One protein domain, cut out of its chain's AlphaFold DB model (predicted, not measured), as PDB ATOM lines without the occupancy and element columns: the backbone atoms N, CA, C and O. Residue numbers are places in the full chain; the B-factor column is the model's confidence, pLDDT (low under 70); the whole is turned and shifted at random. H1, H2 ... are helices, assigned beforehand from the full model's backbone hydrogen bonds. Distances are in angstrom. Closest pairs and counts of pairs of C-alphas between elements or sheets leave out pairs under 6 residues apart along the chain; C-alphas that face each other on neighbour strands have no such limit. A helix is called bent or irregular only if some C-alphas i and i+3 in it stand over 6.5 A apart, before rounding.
ATOM      1  N   LEU A 266     -15.402  35.347  12.395       93.12
ATOM      2  CA  LEU A 266     -14.362  34.677  11.601       93.12
ATOM      3  C   LEU A 266     -12.946  34.853  12.164       93.12
ATOM      4  O   LEU A 266     -11.966  34.611  11.451       93.12
ATOM      5  N   SER A 267     -12.824  35.237  13.437       93.88
ATOM      6  CA  SER A 267     -11.542  35.455  14.124       93.88
ATOM      7  C   SER A 267     -10.607  34.247  13.990       93.88
ATOM      8  O   SER A 267      -9.510  34.370  13.441       93.88
ATOM      9  N   PHE A 268     -11.082  33.054  14.359       95.81
ATOM     10  CA  PHE A 268     -10.285  31.830  14.276       95.81
ATOM     11  C   PHE A 268      -9.953  31.428  12.831       95.81
ATOM     12  O   PHE A 268      -8.848  30.964  12.560       95.81
ATOM     13  N   GLN A 269     -10.862  31.637  11.870       95.75
ATOM     14  CA  GLN A 269     -10.561  31.393  10.453       95.75
ATOM     15  C   GLN A 269      -9.406  32.266   9.973       95.75
ATOM     16  O   GLN A 269      -8.479  31.762   9.336       95.75
ATOM     17  N   CYS A 270      -9.461  33.560  10.271       95.88
ATOM     18  CA  CYS A 270      -8.414  34.487   9.871       95.88
ATOM     19  C   CYS A 270      -7.101  34.151  10.588       95.88
ATOM     20  O   CYS A 270      -6.060  34.101   9.935       95.88
ATOM     21  N   TYR A 271      -7.155  33.820  11.881       96.69
ATOM     22  CA  TYR A 271      -5.992  33.408  12.664       96.69
ATOM     23  C   TYR A 271      -5.340  32.141  12.097       96.69
ATOM     24  O   TYR A 271      -4.144  32.136  11.813       96.69
ATOM     25  N   LEU A 272      -6.121  31.088  11.830       97.19
ATOM     26  CA  LEU A 272      -5.634  29.866  11.186       97.19
ATOM     27  C   LEU A 272      -4.908  30.197   9.880       97.19
ATOM     28  O   LEU A 272      -3.778  29.760   9.660       97.19
ATOM     29  N   GLY A 273      -5.535  30.994   9.018       97.75
ATOM     30  CA  GLY A 273      -4.925  31.374   7.755       97.75
ATOM     31  C   GLY A 273      -3.643  32.189   7.913       97.75
ATOM     32  O   GLY A 273      -2.692  31.964   7.165       97.75
ATOM     33  N   TYR A 274      -3.581  33.051   8.926       97.75
ATOM     34  CA  TYR A 274      -2.387  33.810   9.280       97.75
ATOM     35  C   TYR A 274      -1.232  32.894   9.705       97.75
ATOM     36  O   TYR A 274      -0.122  33.002   9.175       97.75
ATOM     37  N   LYS A 275      -1.482  31.914  10.584       97.19
ATOM     38  CA  LYS A 275      -0.440  30.958  10.996       97.19
ATOM     39  C   LYS A 275       0.068  30.119   9.821       97.19
ATOM     40  O   LYS A 275       1.274  29.903   9.693       97.19
ATOM     41  N   LEU A 276      -0.827  29.695   8.926       97.56
ATOM     42  CA  LEU A 276      -0.451  28.958   7.715       97.56
ATOM     43  C   LEU A 276       0.341  29.822   6.722       97.56
ATOM     44  O   LEU A 276       1.288  29.328   6.107       97.56
ATOM     45  N   LEU A 277       0.010  31.111   6.597       96.81
ATOM     46  CA  LEU A 277       0.789  32.066   5.808       96.81
ATOM     47  C   LEU A 277       2.218  32.207   6.354       96.81
ATOM     48  O   LEU A 277       3.173  32.176   5.576       96.81
ATOM     49  N   ARG A 278       2.385  32.290   7.681       96.19
ATOM     50  CA  ARG A 278       3.710  32.351   8.322       96.19
ATOM     51  C   ARG A 278       4.526  31.075   8.113       96.19
ATOM     52  O   ARG A 278       5.716  31.172   7.826       96.19
ATOM     53  N   LEU A 279       3.916  29.887   8.192       95.56
ATOM     54  CA  LEU A 279       4.607  28.632   7.852       95.56
ATOM     55  C   LEU A 279       5.085  28.618   6.402       95.56
ATOM     56  O   LEU A 279       6.224  28.239   6.132       95.56
ATOM     57  N   TYR A 280       4.231  29.061   5.478       94.31
ATOM     58  CA  TYR A 280       4.592  29.172   4.071       94.31
ATOM     59  C   TYR A 280       5.788  30.113   3.862       94.31
ATOM     60  O   TYR A 280       6.740  29.744   3.179       94.31
ATOM     61  N   GLN A 281       5.780  31.293   4.491       93.81
ATOM     62  CA  GLN A 281       6.877  32.267   4.407       93.81
ATOM     63  C   GLN A 281       8.199  31.737   4.985       93.81
ATOM     64  O   GLN A 281       9.260  32.096   4.489       93.81
ATOM     65  N   LYS A 282       8.139  30.847   5.984       95.56
ATOM     66  CA  LYS A 282       9.308  30.166   6.569       95.56
ATOM     67  C   LYS A 282       9.780  28.937   5.775       95.56
ATOM     68  O   LYS A 282      10.680  28.240   6.227       95.56
ATOM     69  N   GLY A 283       9.155  28.617   4.639       92.75
ATOM     70  CA  GLY A 283       9.488  27.424   3.849       92.75
ATOM     71  C   GLY A 283       8.973  26.102   4.436       92.75
ATOM     72  O   GLY A 283       9.240  25.039   3.886       92.75
ATOM     73  N   LEU A 284       8.166  26.138   5.500       93.69
ATOM     74  CA  LEU A 284       7.652  24.959   6.211       93.69
ATOM     75  C   LEU A 284       6.334  24.438   5.608       93.69
ATOM     76  O   LEU A 284       5.437  23.982   6.311       93.69
ATOM     77  N   PHE A 285       6.166  24.517   4.288       88.19
ATOM     78  CA  PHE A 285       4.870  24.249   3.651       88.19
ATOM     79  C   PHE A 285       4.424  22.777   3.734       88.19
ATOM     80  O   PHE A 285       3.228  22.506   3.641       88.19
ATOM     81  N   LEU A 286       5.343  21.827   3.941       90.62
ATOM     82  CA  LEU A 286       5.016  20.405   4.118       90.62
ATOM     83  C   LEU A 286       4.339  20.107   5.467       90.62
ATOM     84  O   LEU A 286       3.623  19.114   5.576       90.62
ATOM     85  N   THR A 287       4.502  20.970   6.477       95.31
ATOM     86  CA  THR A 287       3.886  20.779   7.804       95.31
ATOM     87  C   THR A 287       2.449  21.301   7.877       95.31
ATOM     88  O   THR A 287       1.707  20.954   8.797       95.31
ATOM     89  N   ILE A 288       2.015  22.082   6.878       96.06
ATOM     90  CA  ILE A 288       0.681  22.694   6.788       96.06
ATOM     91  C   ILE A 288      -0.465  21.702   7.059       96.06
ATOM     92  O   ILE A 288      -1.364  22.079   7.813       96.06
ATOM     93  N   PRO A 289      -0.499  20.467   6.511       96.94
ATOM     94  CA  PRO A 289      -1.605  19.543   6.762       96.94
ATOM     95  C   PRO A 289      -1.742  19.171   8.245       96.94
ATOM     96  O   PRO A 289      -2.843  19.241   8.795       96.94
ATOM     97  N   PHE A 290      -0.621  18.834   8.893       96.00
ATOM     98  CA  PHE A 290      -0.568  18.442  10.304       96.00
ATOM     99  C   PHE A 290      -0.892  19.618  11.216       96.00
ATOM    100  O   PHE A 290      -1.726  19.507  12.111       96.00
ATOM    101  N   TYR A 291      -0.298  20.775  10.934       96.12
ATOM    102  CA  TYR A 291      -0.519  21.972  11.729       96.12
ATOM    103  C   TYR A 291      -1.951  22.507  11.594       96.12
ATOM    104  O   TYR A 291      -2.552  22.911  12.581       96.12
ATOM    105  N   THR A 292      -2.554  22.422  10.400       97.12
ATOM    106  CA  THR A 292      -3.979  22.751  10.200       97.12
ATOM    107  C   THR A 292      -4.875  21.855  11.049       97.12
ATOM    108  O   THR A 292      -5.806  22.349  11.681       97.12
ATOM    109  N   TYR A 293      -4.610  20.544  11.057       96.88
ATOM    110  CA  TYR A 293      -5.365  19.600  11.875       96.88
ATOM    111  C   TYR A 293      -5.248  19.954  13.362       96.88
ATOM    112  O   TYR A 293      -6.269  20.155  14.011       96.88
ATOM    113  N   PHE A 294      -4.015  20.122  13.848       95.62
ATOM    114  CA  PHE A 294      -3.710  20.475  15.234       95.62
ATOM    115  C   PHE A 294      -4.425  21.757  15.686       95.62
ATOM    116  O   PHE A 294      -5.163  21.736  16.671       95.62
ATOM    117  N   LEU A 295      -4.281  22.850  14.928       95.62
ATOM    118  CA  LEU A 295      -4.899  24.137  15.259       95.62
ATOM    119  C   LEU A 295      -6.425  24.039  15.343       95.62
ATOM    120  O   LEU A 295      -7.025  24.562  16.274       95.62
ATOM    121  N   ILE A 296      -7.068  23.356  14.390       96.12
ATOM    122  CA  ILE A 296      -8.531  23.224  14.386       96.12
ATOM    123  C   ILE A 296      -9.014  22.371  15.565       96.12
ATOM    124  O   ILE A 296     -10.056  22.680  16.139       96.12
ATOM    125  N   THR A 297      -8.277  21.324  15.952       94.50
ATOM    126  CA  THR A 297      -8.639  20.487  17.110       94.50
ATOM    127  C   THR A 297      -8.468  21.189  18.455       94.50
ATOM    128  O   THR A 297      -9.102  20.779  19.419       94.50
ATOM    129  N   GLN A 298      -7.652  22.243  18.520       92.50
ATOM    130  CA  GLN A 298      -7.391  23.004  19.746       92.50
ATOM    131  C   GLN A 298      -8.021  24.401  19.740       92.50
ATOM    132  O   GLN A 298      -7.700  25.221  20.591       92.50
ATOM    133  N   LYS A 299      -8.920  24.699  18.794       91.31
ATOM    134  CA  LYS A 299      -9.430  26.061  18.565       91.31
ATOM    135  C   LYS A 299      -9.957  26.764  19.827       91.31
ATOM    136  O   LYS A 299      -9.785  27.971  19.946       91.31
ATOM    137  N   ASP A 300     -10.558  26.017  20.754       88.88
ATOM    138  CA  ASP A 300     -11.240  26.564  21.930       88.88
ATOM    139  C   ASP A 300     -10.266  26.873  23.089       88.88
ATOM    140  O   ASP A 300     -10.616  27.613  24.000       88.88
ATOM    141  N   SER A 301      -9.029  26.356  23.051       85.69
ATOM    142  CA  SER A 301      -7.993  26.597  24.071       85.69
ATOM    143  C   SER A 301      -6.915  27.595  23.634       85.69
ATOM    144  O   SER A 301      -5.996  27.901  24.396       85.69
ATOM    145  N   MET A 302      -6.995  28.111  22.405       84.88
ATOM    146  CA  MET A 302      -5.961  28.967  21.834       84.88
ATOM    147  C   MET A 302      -6.198  30.452  22.106       84.88
ATOM    148  O   MET A 302      -7.240  31.010  21.766       84.88
ATOM    149  N   LYS A 303      -5.156  31.136  22.588       87.56
ATOM    150  CA  LYS A 303      -5.101  32.600  22.572       87.56
ATOM    151  C   LYS A 303      -4.719  33.077  21.168       87.56
ATOM    152  O   LYS A 303      -3.612  32.811  20.696       87.56
ATOM    153  N   MET A 304      -5.642  33.759  20.494       91.12
ATOM    154  CA  MET A 304      -5.404  34.315  19.161       91.12
ATOM    155  C   MET A 304      -4.581  35.600  19.251       91.12
ATOM    156  O   MET A 304      -4.847  36.462  20.087       91.12
ATOM    157  N   GLU A 305      -3.578  35.713  18.384       90.56
ATOM    158  CA  GLU A 305      -2.797  36.939  18.218       90.56
ATOM    159  C   GLU A 305      -3.467  37.862  17.195       90.56
ATOM    160  O   GLU A 305      -4.217  37.404  16.326       90.56
ATOM    161  N   GLU A 306      -3.185  39.159  17.294       91.38
ATOM    162  CA  GLU A 306      -3.676  40.129  16.326       91.38
ATOM    163  C   GLU A 306      -3.016  39.915  14.957       91.38
ATOM    164  O   GLU A 306      -1.818  39.650  14.841       91.38
ATOM    165  N   ILE A 307      -3.823  40.011  13.901       96.38
ATOM    166  CA  ILE A 307      -3.370  39.815  12.525       96.38
ATOM    167  C   ILE A 307      -3.032  41.190  11.946       96.38
ATOM    168  O   ILE A 307      -3.932  42.029  11.867       96.38
ATOM    169  N   PRO A 308      -1.796  41.422  11.467       96.19
ATOM    170  CA  PRO A 308      -1.458  42.660  10.774       96.19
ATOM    171  C   PRO A 308      -2.412  42.921   9.602       96.19
ATOM    172  O   PRO A 308      -2.669  42.019   8.800       96.19
ATOM    173  N   LEU A 309      -2.893  44.159   9.462       94.38
ATOM    174  CA  LEU A 309      -3.894  44.535   8.451       94.38
ATOM    175  C   LEU A 309      -3.477  44.123   7.028       94.38
ATOM    176  O   LEU A 309      -4.242  43.488   6.304       94.38
ATOM    177  N   GLN A 310      -2.215  44.355   6.667       92.25
ATOM    178  CA  GLN A 310      -1.644  43.961   5.372       92.25
ATOM    179  C   GLN A 310      -1.729  42.452   5.065       92.25
ATOM    180  O   GLN A 310      -1.803  42.059   3.900       92.25
ATOM    181  N   ASP A 311      -1.755  41.603   6.096       95.00
ATOM    182  CA  ASP A 311      -1.853  40.147   5.967       95.00
ATOM    183  C   ASP A 311      -3.306  39.648   6.086       95.00
ATOM    184  O   ASP A 311      -3.584  38.495   5.738       95.00
ATOM    185  N   TYR A 312      -4.247  40.481   6.546       95.50
ATOM    186  CA  TYR A 312      -5.599  40.061   6.930       95.50
ATOM    187  C   TYR A 312      -6.375  39.416   5.777       95.50
ATOM    188  O   TYR A 312      -6.853  38.289   5.899       95.50
ATOM    189  N   ASN A 313      -6.467  40.091   4.628       94.12
ATOM    190  CA  ASN A 313      -7.254  39.610   3.485       94.12
ATOM    191  C   ASN A 313      -6.760  38.261   2.952       94.12
ATOM    192  O   ASN A 313      -7.557  37.369   2.654       94.12
ATOM    193  N   LEU A 314      -5.439  38.098   2.854       94.69
ATOM    194  CA  LEU A 314      -4.836  36.846   2.412       94.69
ATOM    195  C   LEU A 314      -5.010  35.747   3.469       94.69
ATOM    196  O   LEU A 314      -5.339  34.611   3.124       94.69
ATOM    197  N   SER A 315      -4.850  36.092   4.747       96.75
ATOM    198  CA  SER A 315      -5.072  35.179   5.871       96.75
ATOM    199  C   SER A 315      -6.511  34.669   5.887       96.75
ATOM    200  O   SER A 315      -6.740  33.465   5.947       96.75
ATOM    201  N   ARG A 316      -7.497  35.549   5.703       94.75
ATOM    202  CA  ARG A 316      -8.913  35.183   5.584       94.75
ATOM    203  C   ARG A 316      -9.157  34.146   4.482       94.75
ATOM    204  O   ARG A 316      -9.822  33.136   4.721       94.75
ATOM    205  N   GLU A 317      -8.571  34.339   3.301       94.31
ATOM    206  CA  GLU A 317      -8.715  33.401   2.180       94.31
ATOM    207  C   GLU A 317      -8.021  32.054   2.411       94.31
ATOM    208  O   GLU A 317      -8.590  30.999   2.111       94.31
ATOM    209  N   ILE A 318      -6.812  32.070   2.975       97.06
ATOM    210  CA  ILE A 318      -6.088  30.850   3.344       97.06
ATOM    211  C   ILE A 318      -6.888  30.068   4.391       97.06
ATOM    212  O   ILE A 318      -7.092  28.864   4.226       97.06
ATOM    213  N   GLY A 319      -7.403  30.752   5.414       97.19
ATOM    214  CA  GLY A 319      -8.232  30.171   6.466       97.19
ATOM    215  C   GLY A 319      -9.479  29.488   5.915       97.19
ATOM    216  O   GLY A 319      -9.737  28.322   6.219       97.19
ATOM    217  N   ARG A 320     -10.210  30.162   5.018       95.31
ATOM    218  CA  ARG A 320     -11.391  29.604   4.335       95.31
ATOM    219  C   ARG A 320     -11.060  28.311   3.580       95.31
ATOM    220  O   ARG A 320     -11.812  27.332   3.617       95.31
ATOM    221  N   ILE A 321      -9.931  28.284   2.872       96.12
ATOM    222  CA  ILE A 321      -9.480  27.107   2.117       96.12
ATOM    223  C   ILE A 321      -9.055  25.973   3.054       96.12
ATOM    224  O   ILE A 321      -9.376  24.814   2.766       96.12
ATOM    225  N   ALA A 322      -8.379  26.298   4.157       97.56
ATOM    226  CA  ALA A 322      -7.947  25.353   5.179       97.56
ATOM    227  C   ALA A 322      -9.142  24.683   5.872       97.56
ATOM    228  O   ALA A 322      -9.204  23.454   5.914       97.56
ATOM    229  N   PHE A 323     -10.156  25.451   6.280       96.12
ATOM    230  CA  PHE A 323     -11.408  24.910   6.816       96.12
ATOM    231  C   PHE A 323     -12.113  23.979   5.829       96.12
ATOM    232  O   PHE A 323     -12.476  22.850   6.167       96.12
ATOM    233  N   GLY A 324     -12.236  24.404   4.568       96.06
ATOM    234  CA  GLY A 324     -12.817  23.565   3.522       96.06
ATOM    235  C   GLY A 324     -12.020  22.278   3.259       96.06
ATOM    236  O   GLY A 324     -12.602  21.252   2.897       96.06
ATOM    237  N   ALA A 325     -10.696  22.308   3.429       96.75
ATOM    238  CA  ALA A 325      -9.837  21.130   3.336       96.75
ATOM    239  C   ALA A 325     -10.004  20.201   4.548       96.75
ATOM    240  O   ALA A 325     -10.143  18.992   4.363       96.75
ATOM    241  N   TYR A 326     -10.075  20.755   5.758       96.81
ATOM    242  CA  TYR A 326     -10.294  20.011   6.996       96.81
ATOM    243  C   TYR A 326     -11.662  19.315   7.034       96.81
ATOM    244  O   TYR A 326     -11.755  18.129   7.365       96.81
ATOM    245  N   GLY A 327     -12.730  20.001   6.611       95.56
ATOM    246  CA  GLY A 327     -14.066  19.405   6.487       95.56
ATOM    247  C   GLY A 327     -14.103  18.221   5.512       95.56
ATOM    248  O   GLY A 327     -14.900  17.301   5.661       95.56
ATOM    249  N   LYS A 328     -13.175  18.187   4.548       95.75
ATOM    250  CA  LYS A 328     -13.017  17.112   3.556       95.75
ATOM    251  C   LYS A 328     -11.758  16.272   3.799       95.75
ATOM    252  O   LYS A 328     -11.265  15.631   2.868       95.75
ATOM    253  N   ARG A 329     -11.233  16.245   5.031       93.88
ATOM    254  CA  ARG A 329      -9.972  15.557   5.374       93.88
ATOM    255  C   ARG A 329      -9.983  14.063   5.056       93.88
ATOM    256  O   ARG A 329      -9.012  13.572   4.497       93.88
ATOM    257  N   ARG A 330     -11.118  13.382   5.266       92.38
ATOM    258  CA  ARG A 330     -11.317  11.963   4.901       92.38
ATOM    259  C   ARG A 330     -11.212  11.693   3.391       92.38
ATOM    260  O   ARG A 330     -11.073  10.552   2.987       92.38
ATOM    261  N   ARG A 331     -11.259  12.737   2.552       92.81
ATOM    262  CA  ARG A 331     -11.061  12.674   1.092       92.81
ATOM    263  C   ARG A 331      -9.668  13.172   0.668       92.81
ATOM    264  O   ARG A 331      -9.515  13.691  -0.437       92.81
ATOM    265  N   GLY A 332      -8.688  13.158   1.576       91.25
ATOM    266  CA  GLY A 332      -7.305  13.580   1.313       91.25
ATOM    267  C   GLY A 332      -7.113  15.085   1.068       91.25
ATOM    268  O   GLY A 332      -6.051  15.517   0.623       91.25
ATOM    269  N   LYS A 333      -8.120  15.933   1.336       94.38
ATOM    270  CA  LYS A 333      -8.035  17.368   0.995       94.38
ATOM    271  C   LYS A 333      -7.044  18.166   1.847       94.38
ATOM    272  O   LYS A 333      -6.604  19.209   1.372       94.38
ATOM    273  N   LEU A 334      -6.651  17.676   3.026       94.12
ATOM    274  CA  LEU A 334      -5.561  18.277   3.809       94.12
ATOM    275  C   LEU A 334      -4.190  18.070   3.149       94.12
ATOM    276  O   LEU A 334      -3.394  18.997   3.140       94.12
ATOM    277  N   ILE A 335      -3.940  16.919   2.519       93.81
ATOM    278  CA  ILE A 335      -2.652  16.615   1.864       93.81
ATOM    279  C   ILE A 335      -2.387  17.581   0.701       93.81
ATOM    280  O   ILE A 335      -1.279  18.065   0.515       93.81
ATOM    281  N   SER A 336      -3.434  17.928  -0.054       94.44
ATOM    282  CA  SER A 336      -3.344  18.892  -1.163       94.44
ATOM    283  C   SER A 336      -3.405  20.365  -0.730       94.44
ATOM    284  O   SER A 336      -3.298  21.259  -1.575       94.44
ATOM    285  N   LEU A 337      -3.586  20.652   0.565       96.12
ATOM    286  CA  LEU A 337      -3.730  22.014   1.083       96.12
ATOM    287  C   LEU A 337      -2.525  22.927   0.779       96.12
ATOM    288  O   LEU A 337      -2.779  24.048   0.332       96.12
ATOM    289  N   PRO A 338      -1.253  22.491   0.913       96.50
ATOM    290  CA  PRO A 338      -0.098  23.347   0.623       96.50
ATOM    291  C   PRO A 338      -0.130  23.923  -0.800       96.50
ATOM    292  O   PRO A 338       0.046  25.124  -0.999       96.50
ATOM    293  N   PHE A 339      -0.460  23.093  -1.796       95.00
ATOM    294  CA  PHE A 339      -0.552  23.515  -3.197       95.00
ATOM    295  C   PHE A 339      -1.706  24.494  -3.441       95.00
ATOM    296  O   PHE A 339      -1.577  25.446  -4.214       95.00
ATOM    297  N   ARG A 340      -2.839  24.298  -2.756       94.94
ATOM    298  CA  ARG A 340      -3.986  25.215  -2.838       94.94
ATOM    299  C   ARG A 340      -3.665  26.572  -2.216       94.94
ATOM    300  O   ARG A 340      -4.059  27.594  -2.780       94.94
ATOM    301  N   ILE A 341      -2.937  26.590  -1.101       95.75
ATOM    302  CA  ILE A 341      -2.453  27.823  -0.468       95.75
ATOM    303  C   ILE A 341      -1.488  28.547  -1.409       95.75
ATOM    304  O   ILE A 341      -1.709  29.718  -1.701       95.75
ATOM    305  N   LEU A 342      -0.505  27.846  -1.982       94.25
ATOM    306  CA  LEU A 342       0.429  28.421  -2.957       94.25
ATOM    307  C   LEU A 342      -0.301  29.078  -4.140       94.25
ATOM    308  O   LEU A 342      -0.008  30.217  -4.505       94.25
ATOM    309  N   HIS A 343      -1.267  28.372  -4.733       92.62
ATOM    310  CA  HIS A 343      -2.071  28.903  -5.833       92.62
ATOM    311  C   HIS A 343      -2.856  30.158  -5.420       92.62
ATOM    312  O   HIS A 343      -2.916  31.133  -6.169       92.62
ATOM    313  N   THR A 344      -3.410  30.157  -4.206       92.81
ATOM    314  CA  THR A 344      -4.166  31.288  -3.650       92.81
ATOM    315  C   THR A 344      -3.279  32.507  -3.449       92.81
ATOM    316  O   THR A 344      -3.633  33.584  -3.917       92.81
ATOM    317  N   ILE A 345      -2.095  32.337  -2.851       93.31
ATOM    318  CA  ILE A 345      -1.122  33.420  -2.650       93.31
ATOM    319  C   ILE A 345      -0.719  34.039  -3.994       93.31
ATOM    320  O   ILE A 345      -0.727  35.262  -4.137       93.31
ATOM    321  N   LYS A 346      -0.410  33.212  -5.005       91.25
ATOM    322  CA  LYS A 346      -0.038  33.693  -6.346       91.25
ATOM    323  C   LYS A 346      -1.157  34.511  -6.996       91.25
ATOM    324  O   LYS A 346      -0.906  35.609  -7.491       91.25
ATOM    325  N   ASN A 347      -2.390  34.003  -6.971       87.81
ATOM    326  CA  ASN A 347      -3.532  34.705  -7.557       87.81
ATOM    327  C   ASN A 347      -3.866  35.993  -6.803       87.81
ATOM    328  O   ASN A 347      -4.147  37.007  -7.434       87.81
ATOM    329  N   PHE A 348      -3.799  35.964  -5.470       88.62
ATOM    330  CA  PHE A 348      -4.069  37.122  -4.629       88.62
ATOM    331  C   PHE A 348      -3.092  38.264  -4.930       88.62
ATOM    332  O   PHE A 348      -3.527  39.372  -5.238       88.62
ATOM    333  N   LYS A 349      -1.783  37.977  -4.964       86.94
ATOM    334  CA  LYS A 349      -0.753  38.964  -5.329       86.94
ATOM    335  C   LYS A 349      -0.959  39.519  -6.739       86.94
ATOM    336  O   LYS A 349      -0.865  40.725  -6.945       86.94
ATOM    337  N   LYS A 350      -1.292  38.657  -7.708       85.00
ATOM    338  CA  LYS A 350      -1.591  39.078  -9.086       85.00
ATOM    339  C   LYS A 350      -2.799  40.016  -9.154       85.00
ATOM    340  O   LYS A 350      -2.765  40.981  -9.911       85.00
ATOM    341  N   ASN A 351      -3.859  39.734  -8.400       80.75
ATOM    342  CA  ASN A 351      -5.057  40.571  -8.369       80.75
ATOM    343  C   ASN A 351      -4.794  41.906  -7.673       80.75
ATOM    344  O   ASN A 351      -5.145  42.941  -8.232       80.75
ATOM    345  N   GLN A 352      -4.111  41.905  -6.526       79.50
ATOM    346  CA  GLN A 352      -3.718  43.147  -5.861       79.50
ATOM    347  C   GLN A 352      -2.865  44.029  -6.778       79.50
ATOM    348  O   GLN A 352      -3.181  45.200  -6.951       79.50
ATOM    349  N   ALA A 353      -1.868  43.468  -7.466       78.25
ATOM    350  CA  ALA A 353      -1.043  44.231  -8.403       78.25
ATOM    351  C   ALA A 353      -1.854  44.910  -9.527       78.25
ATOM    352  O   ALA A 353      -1.455  45.956 -10.024       78.25
ATOM    353  N   LYS A 354      -2.997  44.341  -9.934       79.56
ATOM    354  CA  LYS A 354      -3.890  44.943 -10.941       79.56
ATOM    355  C   LYS A 354      -4.782  46.045 -10.378       79.56
ATOM    356  O   LYS A 354      -5.135  46.960 -11.113       79.56
ATOM    357  N   ILE A 355      -5.174  45.930  -9.111       73.25
ATOM    358  CA  ILE A 355      -5.984  46.937  -8.414       73.25
ATOM    359  C   ILE A 355      -5.119  48.164  -8.088       73.25
ATOM    360  O   ILE A 355      -5.560  49.294  -8.265       73.25
ATOM    361  N   PHE A 356      -3.869  47.934  -7.675       66.25
ATOM    362  CA  PHE A 356      -2.931  48.973  -7.236       66.25
ATOM    363  C   PHE A 356      -1.968  49.463  -8.323       66.25
ATOM    364  O   PHE A 356      -1.055  50.234  -8.020       66.25
ATOM    365  N   LYS A 357      -2.134  49.046  -9.586       62.81
ATOM    366  CA  LYS A 357      -1.414  49.695 -10.687       62.81
ATOM    367  C   LYS A 357      -1.861  51.157 -10.718       62.81
ATOM    368  O   LYS A 357      -3.037  51.425 -10.952       62.81
TER     369      LYS A 357
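Overview. This is residues 266 to 357 of the 360 residues of a protein of Helicobacter pullorum (UniProt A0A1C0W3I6). Two helical hairpins are set crosswise: H3 and H4 make one, H1 and H2 the other, and H1 crosses the middle of H3 at nearly a right angle, very close to it. Residues 350 to 357, of which 350 to 355 belong to H4, stick out of this body as an arm, and a long link, residues 298 to 308, leads from the end of H2 to the start of H3. The printed part has 92 residues with four named helices, in the order H1, H2, H3, H4, and no named strand; the class is all helix. The whole is compact, with a radius of gyration of the C-alphas of 12.9 A, and the C-alphas span 41 by 28 by 23 A.

Along the chain. H3 and H4 are the longest helices by residues, 19 residues each. H3 is residues 309 to 327, 27.2 A from first to last C-alpha, and begins with C-alpha 309 at (-3.894, 44.535, 8.451). It has a kink of 29 degrees near residue 316, and it is irregular, with C-alphas 310 and 313 at 7.3 A from each other. H4 is residues 337 to 355, 26.8 A long, and ends with C-alpha 355 at (-5.984, 46.937, -8.414). H1 is residues 267 to 281, 21.1 A long, and begins with C-alpha 267 at (-11.542, 35.455, 14.124). H2 is residues 285 to 297, 19.4 A long, and is irregular too: C-alphas 286 and 289 are 7.2 A apart.

Arrangement. H3 touches each of the other three helices. It touches H1 with 38 pairs of C-alphas within 8 A; the closest are those of Gly 273 and Gly 319, 3.7 A apart, and the two lines are about perpendicular, at 81 degrees. H3 touches H4 as well, with the C-alphas of Ile 318 and Ile 341 the closest at 6.1 A. These two form a helical hairpin, running opposite ways at a shallow tilt of 34 degrees, only just short of steep. H2 and H3 only just touch, with 3 pairs of C-alphas within 8 A, through residues 292 to 293 of H2 and 322 to 326 of H3. The closest there are the C-alphas of Thr 292 and Ala 322, 6.9 A apart, and the lines are about perpendicular, at 76 degrees. H1 and H2 form the other helical hairpin: they touch and run opposite ways at a shallow tilt of 21 degrees, and their closest C-alphas, those of Leu 279 and Phe 285, are 6.1 A apart. H2 touches H4 with residues 285 to 289 alone, and H4 touches it with residues 337 to 338 alone; the closest C-alphas are those of Phe 285 and Pro 338, 5.9 A apart, with the lines about perpendicular at 80 degrees. H1 and H4 are near each other, with 10 pairs of C-alphas within 10 A. In H1 and H4 every O i to N i+4 pair is within hydrogen-bond range; in H2 it is 7 of 9 and in H3 13 of 15.

Size, cuts and confidence. The two C-alphas farthest apart are those of Ser 301 and Lys 357, at 42.2 A. Residues 350 to 357, of which 350 to 355 belong to H4, stand free; without them the body has 84 residues and spans 33 by 32 by 21 A. The printed part has no cut. The link from H1 to H2 is tight, with 3 residues, that from H3 to H4 is short, with 9, and that from H2 to H3 is long, with 11. The mean pLDDT of the printed part is 92.6, and the model's confidence is under 70 at residues 356 to 357.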